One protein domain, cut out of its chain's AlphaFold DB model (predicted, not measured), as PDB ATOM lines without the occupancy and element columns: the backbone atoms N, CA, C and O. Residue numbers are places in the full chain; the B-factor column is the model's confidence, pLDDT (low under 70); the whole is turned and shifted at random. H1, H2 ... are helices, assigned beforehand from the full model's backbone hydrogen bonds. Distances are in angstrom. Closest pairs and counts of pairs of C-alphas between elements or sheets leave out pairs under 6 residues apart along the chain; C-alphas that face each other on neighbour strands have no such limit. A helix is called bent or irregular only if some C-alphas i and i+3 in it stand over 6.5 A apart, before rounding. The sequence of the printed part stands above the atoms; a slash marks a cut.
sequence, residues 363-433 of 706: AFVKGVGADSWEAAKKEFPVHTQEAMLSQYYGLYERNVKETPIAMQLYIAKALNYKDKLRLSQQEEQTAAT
ATOM      1  N   ALA A 363      37.138 -20.161 -32.871       83.19
ATOM      2  CA  ALA A 363      36.270 -20.463 -34.004       83.19
ATOM      3  C   ALA A 363      35.339 -19.293 -34.371       83.19
ATOM      4  O   ALA A 363      35.165 -19.023 -35.559       83.19
ATOM      5  N   PHE A 364      34.796 -18.569 -33.383       86.19
ATOM      6  CA  PHE A 364      34.004 -17.358 -33.622       86.19
ATOM      7  C   PHE A 364      34.841 -16.266 -34.296       86.19
ATOM      8  O   PHE A 364      34.474 -15.806 -35.372       86.19
ATOM      9  N   VAL A 365      35.989 -15.904 -33.707       85.12
ATOM     10  CA  VAL A 365      36.916 -14.865 -34.202       85.12
ATOM     11  C   VAL A 365      37.311 -15.123 -35.655       85.12
ATOM     12  O   VAL A 365      37.143 -14.250 -36.505       85.12
ATOM     13  N   LYS A 366      37.757 -16.352 -35.958       89.12
ATOM     14  CA  LYS A 366      38.110 -16.766 -37.322       89.12
ATOM     15  C   LYS A 366      36.903 -16.737 -38.267       89.12
ATOM     16  O   LYS A 366      37.058 -16.398 -39.433       89.12
ATOM     17  N   GLY A 367      35.723 -17.109 -37.776       87.00
ATOM     18  CA  GLY A 367      34.487 -17.145 -38.555       87.00
ATOM     19  C   GLY A 367      33.960 -15.769 -38.953       87.00
ATOM     20  O   GLY A 367      33.522 -15.596 -40.085       87.00
ATOM     21  N   VAL A 368      34.021 -14.790 -38.046       86.81
ATOM     22  CA  VAL A 368      33.583 -13.409 -38.319       86.81
ATOM     23  C   VAL A 368      34.656 -12.542 -38.990       86.81
ATOM     24  O   VAL A 368      34.382 -11.391 -39.320       86.81
ATOM     25  N   GLY A 369      35.865 -13.078 -39.196       88.12
ATOM     26  CA  GLY A 369      36.968 -12.386 -39.869       88.12
ATOM     27  C   GLY A 369      37.650 -11.299 -39.029       88.12
ATOM     28  O   GLY A 369      38.167 -10.346 -39.599       88.12
ATOM     29  N   ALA A 370      37.640 -11.416 -37.697       84.75
ATOM     30  CA  ALA A 370      38.252 -10.432 -36.801       84.75
ATOM     31  C   ALA A 370      39.707 -10.795 -36.443       84.75
ATOM     32  O   ALA A 370      40.005 -11.951 -36.146       84.75
ATOM     33  N   ASP A 371      40.596  -9.800 -36.373       81.94
ATOM     34  CA  ASP A 371      42.029 -10.006 -36.082       81.94
ATOM     35  C   ASP A 371      42.315 -10.488 -34.648       81.94
ATOM     36  O   ASP A 371      43.376 -11.037 -34.352       81.94
ATOM     37  N   SER A 372      41.388 -10.249 -33.716       82.81
ATOM     38  CA  SER A 372      41.548 -10.595 -32.302       82.81
ATOM     39  C   SER A 372      40.206 -10.772 -31.594       82.81
ATOM     40  O   SER A 372      39.154 -10.357 -32.087       82.81
ATOM     41  N   TRP A 373      40.241 -11.346 -30.387       81.69
ATOM     42  CA  TRP A 373      39.043 -11.475 -29.557       81.69
ATOM     43  C   TRP A 373      38.481 -10.120 -29.108       81.69
ATOM     44  O   TRP A 373      37.268  -9.946 -29.064       81.69
ATOM     45  N   GLU A 374      39.339  -9.132 -28.848       80.44
ATOM     46  CA  GLU A 374      38.897  -7.786 -28.467       80.44
ATOM     47  C   GLU A 374      38.295  -7.022 -29.658       80.44
ATOM     48  O   GLU A 374      37.289  -6.330 -29.496       80.44
ATOM     49  N   ALA A 375      38.823  -7.221 -30.874       79.94
ATOM     50  CA  ALA A 375      38.184  -6.738 -32.100       79.94
ATOM     51  C   ALA A 375      36.801  -7.385 -32.299       79.94
ATOM     52  O   ALA A 375      35.817  -6.676 -32.501       79.94
ATOM     53  N   ALA A 376      36.692  -8.709 -32.138       79.25
ATOM     54  CA  ALA A 376      35.411  -9.410 -32.233       79.25
ATOM     55  C   ALA A 376      34.387  -8.920 -31.190       79.25
ATOM     56  O   ALA A 376      33.222  -8.740 -31.534       79.25
ATOM     57  N   LYS A 377      34.799  -8.638 -29.943       76.12
ATOM     58  CA  LYS A 377      33.910  -8.029 -28.931       76.12
ATOM     59  C   LYS A 377      33.444  -6.632 -29.328       76.12
ATOM     60  O   LYS A 377      32.283  -6.301 -29.112       76.12
ATOM     61  N   LYS A 378      34.338  -5.812 -29.888       78.12
ATOM     62  CA  LYS A 378      34.011  -4.449 -30.324       78.12
ATOM     63  C   LYS A 378      33.029  -4.444 -31.499       78.12
ATOM     64  O   LYS A 378      32.155  -3.587 -31.551       78.12
ATOM     65  N   GLU A 379      33.165  -5.386 -32.429       77.69
ATOM     66  CA  GLU A 379      32.318  -5.458 -33.626       77.69
ATOM     67  C   GLU A 379      31.021  -6.262 -33.445       77.69
ATOM     68  O   GLU A 379      30.041  -5.996 -34.140       77.69
ATOM     69  N   PHE A 380      30.994  -7.238 -32.533       80.31
ATOM     70  CA  PHE A 380      29.865  -8.152 -32.335       80.31
ATOM     71  C   PHE A 380      29.448  -8.279 -30.850       80.31
ATOM     72  O   PHE A 380      29.226  -9.399 -30.383       80.31
ATOM     73  N   PRO A 381      29.288  -7.176 -30.085       71.88
ATOM     74  CA  PRO A 381      29.235  -7.192 -28.615       71.88
ATOM     75  C   PRO A 381      28.144  -8.088 -28.012       71.88
ATOM     76  O   PRO A 381      28.347  -8.678 -26.951       71.88
ATOM     77  N   VAL A 382      27.002  -8.240 -28.693       74.38
ATOM     78  CA  VAL A 382      25.916  -9.164 -28.303       74.38
ATOM     79  C   VAL A 382      26.291 -10.628 -28.549       74.38
ATOM     80  O   VAL A 382      25.988 -11.493 -27.729       74.38
ATOM     81  N   HIS A 383      26.971 -10.921 -29.658       81.19
ATOM     82  CA  HIS A 383      27.313 -12.289 -30.053       81.19
ATOM     83  C   HIS A 383      28.590 -12.806 -29.369       81.19
ATOM     84  O   HIS A 383      28.815 -14.008 -29.270       81.19
ATOM     85  N   THR A 384      29.396 -11.906 -28.805       78.56
ATOM     86  CA  THR A 384      30.537 -12.255 -27.952       78.56
ATOM     87  C   THR A 384      30.191 -12.442 -26.472       78.56
ATOM     88  O   THR A 384      31.093 -12.650 -25.658       78.56
ATOM     89  N   GLN A 385      28.913 -12.354 -26.084       74.00
ATOM     90  CA  GLN A 385      28.506 -12.575 -24.693       74.00
ATOM     91  C   GLN A 385      28.633 -14.049 -24.299       74.00
ATOM     92  O   GLN A 385      28.236 -14.950 -25.038       74.00
ATOM     93  N   GLU A 386      29.110 -14.290 -23.075       73.88
ATOM     94  CA  GLU A 386      29.314 -15.638 -22.528       73.88
ATOM     95  C   GLU A 386      28.055 -16.512 -22.630       73.88
ATOM     96  O   GLU A 386      28.142 -17.664 -23.035       73.88
ATOM     97  N   ALA A 387      26.885 -15.940 -22.329       62.88
ATOM     98  CA  ALA A 387      25.590 -16.626 -22.350       62.88
ATOM     99  C   ALA A 387      25.103 -17.024 -23.758       62.88
ATOM    100  O   ALA A 387      24.168 -17.814 -23.879       62.88
ATOM    101  N   MET A 388      25.718 -16.479 -24.811       77.31
ATOM    102  CA  MET A 388      25.469 -16.887 -26.194       77.31
ATOM    103  C   MET A 388      26.490 -17.931 -26.650       77.31
ATOM    104  O   MET A 388      26.122 -18.937 -27.244       77.31
ATOM    105  N   LEU A 389      27.770 -17.731 -26.323       72.44
ATOM    106  CA  LEU A 389      28.842 -18.661 -26.685       72.44
ATOM    107  C   LEU A 389      28.747 -20.004 -25.955       72.44
ATOM    108  O   LEU A 389      29.070 -21.034 -26.546       72.44
ATOM    109  N   SER A 390      28.304 -20.007 -24.694       72.94
ATOM    110  CA  SER A 390      28.199 -21.217 -23.867       72.94
ATOM    111  C   SER A 390      27.272 -22.278 -24.459       72.94
ATOM    112  O   SER A 390      27.495 -23.469 -24.258       72.94
ATOM    113  N   GLN A 391      26.296 -21.860 -25.267       79.56
ATOM    114  CA  GLN A 391      25.369 -22.731 -25.999       79.56
ATOM    115  C   GLN A 391      26.096 -23.651 -26.997       79.56
ATOM    116  O   GLN A 391      25.609 -24.730 -27.321       79.56
ATOM    117  N   TYR A 392      27.290 -23.253 -27.451       80.50
ATOM    118  CA  TYR A 392      28.107 -23.991 -28.416       80.50
ATOM    119  C   TYR A 392      29.240 -24.796 -27.759       80.50
ATOM    120  O   TYR A 392      29.977 -25.489 -28.457       80.50
ATOM    121  N   TYR A 393      29.390 -24.752 -26.429       77.25
ATOM    122  CA  TYR A 393      30.514 -25.386 -25.726       77.25
ATOM    123  C   TYR A 393      30.536 -26.916 -25.876       77.25
ATOM    124  O   TYR A 393      31.606 -27.476 -26.118       77.25
ATOM    125  N   GLY A 394      29.377 -27.583 -25.875       77.06
ATOM    126  CA  GLY A 394      29.287 -29.027 -26.148       77.06
ATOM    127  C   GLY A 394      29.878 -29.438 -27.507       77.06
ATOM    128  O   GLY A 394      30.408 -30.534 -27.664       77.06
ATOM    129  N   LEU A 395      29.891 -28.527 -28.490       78.81
ATOM    130  CA  LEU A 395      30.471 -28.769 -29.818       78.81
ATOM    131  C   LEU A 395      32.012 -28.730 -29.825       78.81
ATOM    132  O   LEU A 395      32.628 -29.136 -30.810       78.81
ATOM    133  N   TYR A 396      32.636 -28.243 -28.748       74.81
ATOM    134  CA  TYR A 396      34.080 -28.014 -28.633       74.81
ATOM    135  C   TYR A 396      34.731 -28.720 -27.429       74.81
ATOM    136  O   TYR A 396      35.900 -28.467 -27.126       74.81
ATOM    137  N   GLU A 397      34.025 -29.646 -26.771       69.69
ATOM    138  CA  GLU A 397      34.579 -30.571 -25.765       69.69
ATOM    139  C   GLU A 397      35.784 -31.351 -26.311       69.69
ATOM    140  O   GLU A 397      36.844 -31.448 -25.680       69.69
ATOM    141  N   ARG A 398      35.653 -31.844 -27.546       67.69
ATOM    142  CA  ARG A 398      36.710 -32.527 -28.300       67.69
ATOM    143  C   ARG A 398      37.423 -31.548 -29.239       67.69
ATOM    144  O   ARG A 398      36.933 -30.462 -29.541       67.69
ATOM    145  N   ASN A 399      38.624 -31.910 -29.685       64.12
ATOM    146  CA  ASN A 399      39.465 -31.040 -30.510       64.12
ATOM    147  C   ASN A 399      39.055 -31.136 -31.996       64.12
ATOM    148  O   ASN A 399      39.670 -31.867 -32.770       64.12
ATOM    149  N   VAL A 400      37.973 -30.449 -32.376       66.88
ATOM    150  CA  VAL A 400      37.420 -30.474 -33.743       66.88
ATOM    151  C   VAL A 400      38.320 -29.692 -34.714       66.88
ATOM    152  O   VAL A 400      38.762 -28.590 -34.394       66.88
ATOM    153  N   LYS A 401      38.602 -30.255 -35.899       66.56
ATOM    154  CA  LYS A 401      39.437 -29.613 -36.939       66.56
ATOM    155  C   LYS A 401      38.703 -28.529 -37.738       66.56
ATOM    156  O   LYS A 401      39.340 -27.607 -38.240       66.56
ATOM    157  N   GLU A 402      37.387 -28.654 -37.860       75.62
ATOM    158  CA  GLU A 402      36.520 -27.796 -38.670       75.62
ATOM    159  C   GLU A 402      35.441 -27.147 -37.795       75.62
ATOM    160  O   GLU A 402      35.057 -27.691 -36.760       75.62
ATOM    161  N   THR A 403      34.951 -25.972 -38.194       83.00
ATOM    162  CA  THR A 403      33.889 -25.257 -37.471       83.00
ATOM    163  C   THR A 403      32.555 -25.998 -37.650       83.00
ATOM    164  O   THR A 403      32.087 -26.077 -38.786       83.00
ATOM    165  N   PRO A 404      31.899 -26.512 -36.589       83.88
ATOM    166  CA  PRO A 404      30.633 -27.236 -36.719       83.88
ATOM    167  C   PRO A 404      29.510 -26.361 -37.291       83.88
ATOM    168  O   PRO A 404      29.458 -25.160 -37.027       83.88
ATOM    169  N   ILE A 405      28.576 -26.967 -38.031       75.31
ATOM    170  CA  ILE A 405      27.531 -26.259 -38.798       75.31
ATOM    171  C   ILE A 405      26.711 -25.295 -37.924       75.31
ATOM    172  O   ILE A 405      26.483 -24.156 -38.321       75.31
ATOM    173  N   ALA A 406      26.333 -25.693 -36.705       76.38
ATOM    174  CA  ALA A 406      25.606 -24.821 -35.775       76.38
ATOM    175  C   ALA A 406      26.391 -23.542 -35.410       76.38
ATOM    176  O   ALA A 406      25.796 -22.475 -35.271       76.38
ATOM    177  N   MET A 407      27.722 -23.627 -35.327       85.12
ATOM    178  CA  MET A 407      28.588 -22.466 -35.121       85.12
ATOM    179  C   MET A 407      28.726 -21.633 -36.405       85.12
ATOM    180  O   MET A 407      28.709 -20.410 -36.330       85.12
ATOM    181  N   GLN A 408      28.790 -22.260 -37.590       82.12
ATOM    182  CA  GLN A 408      28.782 -21.536 -38.874       82.12
ATOM    183  C   GLN A 408      27.493 -20.715 -39.058       82.12
ATOM    184  O   GLN A 408      27.552 -19.547 -39.437       82.12
ATOM    185  N   LEU A 409      26.333 -21.289 -38.718       73.38
ATOM    186  CA  LEU A 409      25.044 -20.587 -38.719       73.38
ATOM    187  C   LEU A 409      25.018 -19.440 -37.695       73.38
ATOM    188  O   LEU A 409      24.466 -18.376 -37.974       73.38
ATOM    189  N   TYR A 410      25.650 -19.620 -36.532       82.69
ATOM    190  CA  TYR A 410      25.778 -18.568 -35.524       82.69
ATOM    191  C   TYR A 410      26.693 -17.414 -35.971       82.69
ATOM    192  O   TYR A 410      26.353 -16.247 -35.784       82.69
ATOM    193  N   ILE A 411      27.807 -17.729 -36.635       86.31
ATOM    194  CA  ILE A 411      28.702 -16.764 -37.290       86.31
ATOM    195  C   ILE A 411      27.948 -15.985 -38.380       86.31
ATOM    196  O   ILE A 411      27.989 -14.757 -38.396       86.31
ATOM    197  N   ALA A 412      27.190 -16.671 -39.242       79.00
ATOM    198  CA  ALA A 412      26.364 -16.029 -40.266       79.00
ATOM    199  C   ALA A 412      25.277 -15.122 -39.654       79.00
ATOM    200  O   ALA A 412      25.026 -14.029 -40.163       79.00
ATOM    201  N   LYS A 413      24.677 -15.526 -38.524       76.62
ATOM    202  CA  LYS A 413      23.745 -14.692 -37.749       76.62
ATOM    203  C   LYS A 413      24.433 -13.456 -37.160       76.62
ATOM    204  O   LYS A 413      23.858 -12.375 -37.232       76.62
ATOM    205  N   ALA A 414      25.656 -13.585 -36.641       80.12
ATOM    206  CA  ALA A 414      26.439 -12.463 -36.123       80.12
ATOM    207  C   ALA A 414      26.824 -11.460 -37.225       80.12
ATOM    208  O   ALA A 414      26.719 -10.254 -37.014       80.12
ATOM    209  N   LEU A 415      27.200 -11.943 -38.415       82.25
ATOM    210  CA  LEU A 415      27.473 -11.110 -39.592       82.25
ATOM    211  C   LEU A 415      26.204 -10.395 -40.081       82.25
ATOM    212  O   LEU A 415      26.194  -9.171 -40.162       82.25
ATOM    213  N   ASN A 416      25.093 -11.120 -40.264       74.50
ATOM    214  CA  ASN A 416      23.800 -10.521 -40.617       74.50
ATOM    215  C   ASN A 416      23.323  -9.503 -39.566       74.50
ATOM    216  O   ASN A 416      22.711  -8.496 -39.916       74.50
ATOM    217  N   TYR A 417      23.623  -9.744 -38.285       66.69
ATOM    218  CA  TYR A 417      23.378  -8.790 -37.209       66.69
ATOM    219  C   TYR A 417      24.285  -7.562 -37.311       66.69
ATOM    220  O   TYR A 417      23.769  -6.474 -37.135       66.69
ATOM    221  N   LYS A 418      25.578  -7.681 -37.644       70.31
ATOM    222  CA  LYS A 418      26.484  -6.532 -37.864       70.31
ATOM    223  C   LYS A 418      26.066  -5.678 -39.064       70.31
ATOM    224  O   LYS A 418      26.111  -4.454 -38.973       70.31
ATOM    225  N   ASP A 419      25.605  -6.291 -40.151       67.88
ATOM    226  CA  ASP A 419      25.095  -5.558 -41.317       67.88
ATOM    227  C   ASP A 419      23.767  -4.855 -40.995       67.88
ATOM    228  O   ASP A 419      23.600  -3.668 -41.285       67.88
ATOM    229  N   LYS A 420      22.859  -5.539 -40.284       57.81
ATOM    230  CA  LYS A 420      21.658  -4.911 -39.712       57.81
ATOM    231  C   LYS A 420      21.986  -3.849 -38.673       57.81
ATOM    232  O   LYS A 420      21.259  -2.875 -38.613       57.81
ATOM    233  N   LEU A 421      23.058  -3.987 -37.896       51.28
ATOM    234  CA  LEU A 421      23.481  -2.993 -36.912       51.28
ATOM    235  C   LEU A 421      24.131  -1.786 -37.588       51.28
ATOM    236  O   LEU A 421      24.047  -0.702 -37.043       51.28
ATOM    237  N   ARG A 422      24.719  -1.924 -38.784       54.47
ATOM    238  CA  ARG A 422      25.160  -0.780 -39.599       54.47
ATOM    239  C   ARG A 422      23.986  -0.024 -40.214       54.47
ATOM    240  O   ARG A 422      23.979   1.198 -40.154       54.47
ATOM    241  N   LEU A 423      22.985  -0.735 -40.737       47.94
ATOM    242  CA  LEU A 423      21.720  -0.132 -41.175       47.94
ATOM    243  C   LEU A 423      21.007   0.552 -39.997       47.94
ATOM    244  O   LEU A 423      20.727   1.745 -40.067       47.94
ATOM    245  N   SER A 424      20.839  -0.167 -38.884       47.12
ATOM    246  CA  SER A 424      20.286   0.342 -37.625       47.12
ATOM    247  C   SER A 424      21.081   1.541 -37.128       47.12
ATOM    248  O   SER A 424      20.479   2.556 -36.860       47.12
ATOM    249  N   GLN A 425      22.417   1.523 -37.116       43.81
ATOM    250  CA  GLN A 425      23.218   2.673 -36.680       43.81
ATOM    251  C   GLN A 425      23.164   3.861 -37.648       43.81
ATOM    252  O   GLN A 425      23.332   4.983 -37.188       43.81
ATOM    253  N   GLN A 426      22.888   3.681 -38.944       40.56
ATOM    254  CA  GLN A 426      22.588   4.817 -39.827       40.56
ATOM    255  C   GLN A 426      21.186   5.388 -39.559       40.56
ATOM    256  O   GLN A 426      21.029   6.608 -39.494       40.56
ATOM    257  N   GLU A 427      20.181   4.539 -39.333       40.78
ATOM    258  CA  GLU A 427      18.821   4.959 -38.956       40.78
ATOM    259  C   GLU A 427      18.779   5.584 -37.540       40.78
ATOM    260  O   GLU A 427      18.150   6.618 -37.327       40.78
ATOM    261  N   GLU A 428      19.524   5.027 -36.586       42.34
ATOM    262  CA  GLU A 428      19.614   5.430 -35.180       42.34
ATOM    263  C   GLU A 428      20.576   6.596 -34.957       42.34
ATOM    264  O   GLU A 428      20.304   7.397 -34.075       42.34
ATOM    265  N   GLN A 429      21.645   6.784 -35.742       36.56
ATOM    266  CA  GLN A 429      22.379   8.061 -35.712       36.56
ATOM    267  C   GLN A 429      21.514   9.189 -36.276       36.56
ATOM    268  O   GLN A 429      21.525  10.282 -35.723       36.56
ATOM    269  N   THR A 430      20.699   8.909 -37.300       37.28
ATOM    270  CA  THR A 430      19.722   9.879 -37.820       37.28
ATOM    271  C   THR A 430      18.640  10.205 -36.778       37.28
ATOM    272  O   THR A 430      18.245  11.364 -36.660       37.28
ATOM    273  N   ALA A 431      18.203   9.224 -35.977       41.88
ATOM    274  CA  ALA A 431      17.213   9.426 -34.915       41.88
ATOM    275  C   ALA A 431      17.794  10.030 -33.618       41.88
ATOM    276  O   ALA A 431      17.157  10.876 -33.006       41.88
ATOM    277  N   ALA A 432      18.995   9.635 -33.189       39.50
ATOM    278  CA  ALA A 432      19.578  10.023 -31.900       39.50
ATOM    279  C   ALA A 432      20.291  11.386 -31.920       39.50
ATOM    280  O   ALA A 432      20.524  11.959 -30.860       39.50
ATOM    281  N   THR A 433      20.608  11.941 -33.098       36.22
ATOM    282  CA  THR A 433      21.017  13.357 -33.213       36.22
ATOM    283  C   THR A 433      19.838  14.334 -33.230       36.22
ATOM    284  O   THR A 433      20.055  15.542 -33.282       36.22
TER     285      THR A 433
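AT A GLANCE: This is residues 363 to 433 of the 706 residues of an uncharacterized protein of Chara braunii (UniProt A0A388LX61). One long helix, H4, makes the length; short helices H1 and H2 and the irregular H3 gather loosely along its first part, and residues 422 to 433 stick out free. The printed part has 71 residues, all helix by class, in the order H1, H2, H3, H4. It is loose, with a radius of gyration of the C-alphas of 13.9 A and spans of 49 by 20 by 20 A.

IN THESE COORDINATES: H4, residues 405 to 432, runs 37.8 A from C-alpha 405 at (27.531, -26.259, -38.798) to C-alpha 432 at (19.578, 10.023, -31.900), with a kink of 33 degrees near residue 426. H3 is residues 386 to 396, 14.6 A, irregular: C-alphas 391 and 394 are 7.4 A apart. H1 is residues 363 to 368, 8.7 A; H2 is residues 373 to 379, 9.9 A.

HOW THE PARTS SIT: H4 touches H1 with residues 407 to 415 alone, closest C-alphas Ile 411 and Gly 367, 5.9 A, at a steep tilt of 42 degrees. H1 and H2 only just touch, with 3 pairs of C-alphas within 8 A, the closest Val 365 and Ala 376, 6.0 A. H3 is close to but not clearly touching H4, closest C-alphas Tyr 392 and Met 407, 6.9 A, opposite ways. H1 and H3 are apart. Every O i to N i+4 pair is within hydrogen-bond range in H1, H2 and H4; in H3 1 of 7 is, and 5 of 8 O i to N i+3 pairs.

THE WHOLE: The C-alphas farthest apart, Arg 398 and Thr 433, are 48.7 A apart. The printed part has no cut and no long link. The pLDDT is under 70 at residues 387, 397 to 401, 417 and 419 to 433.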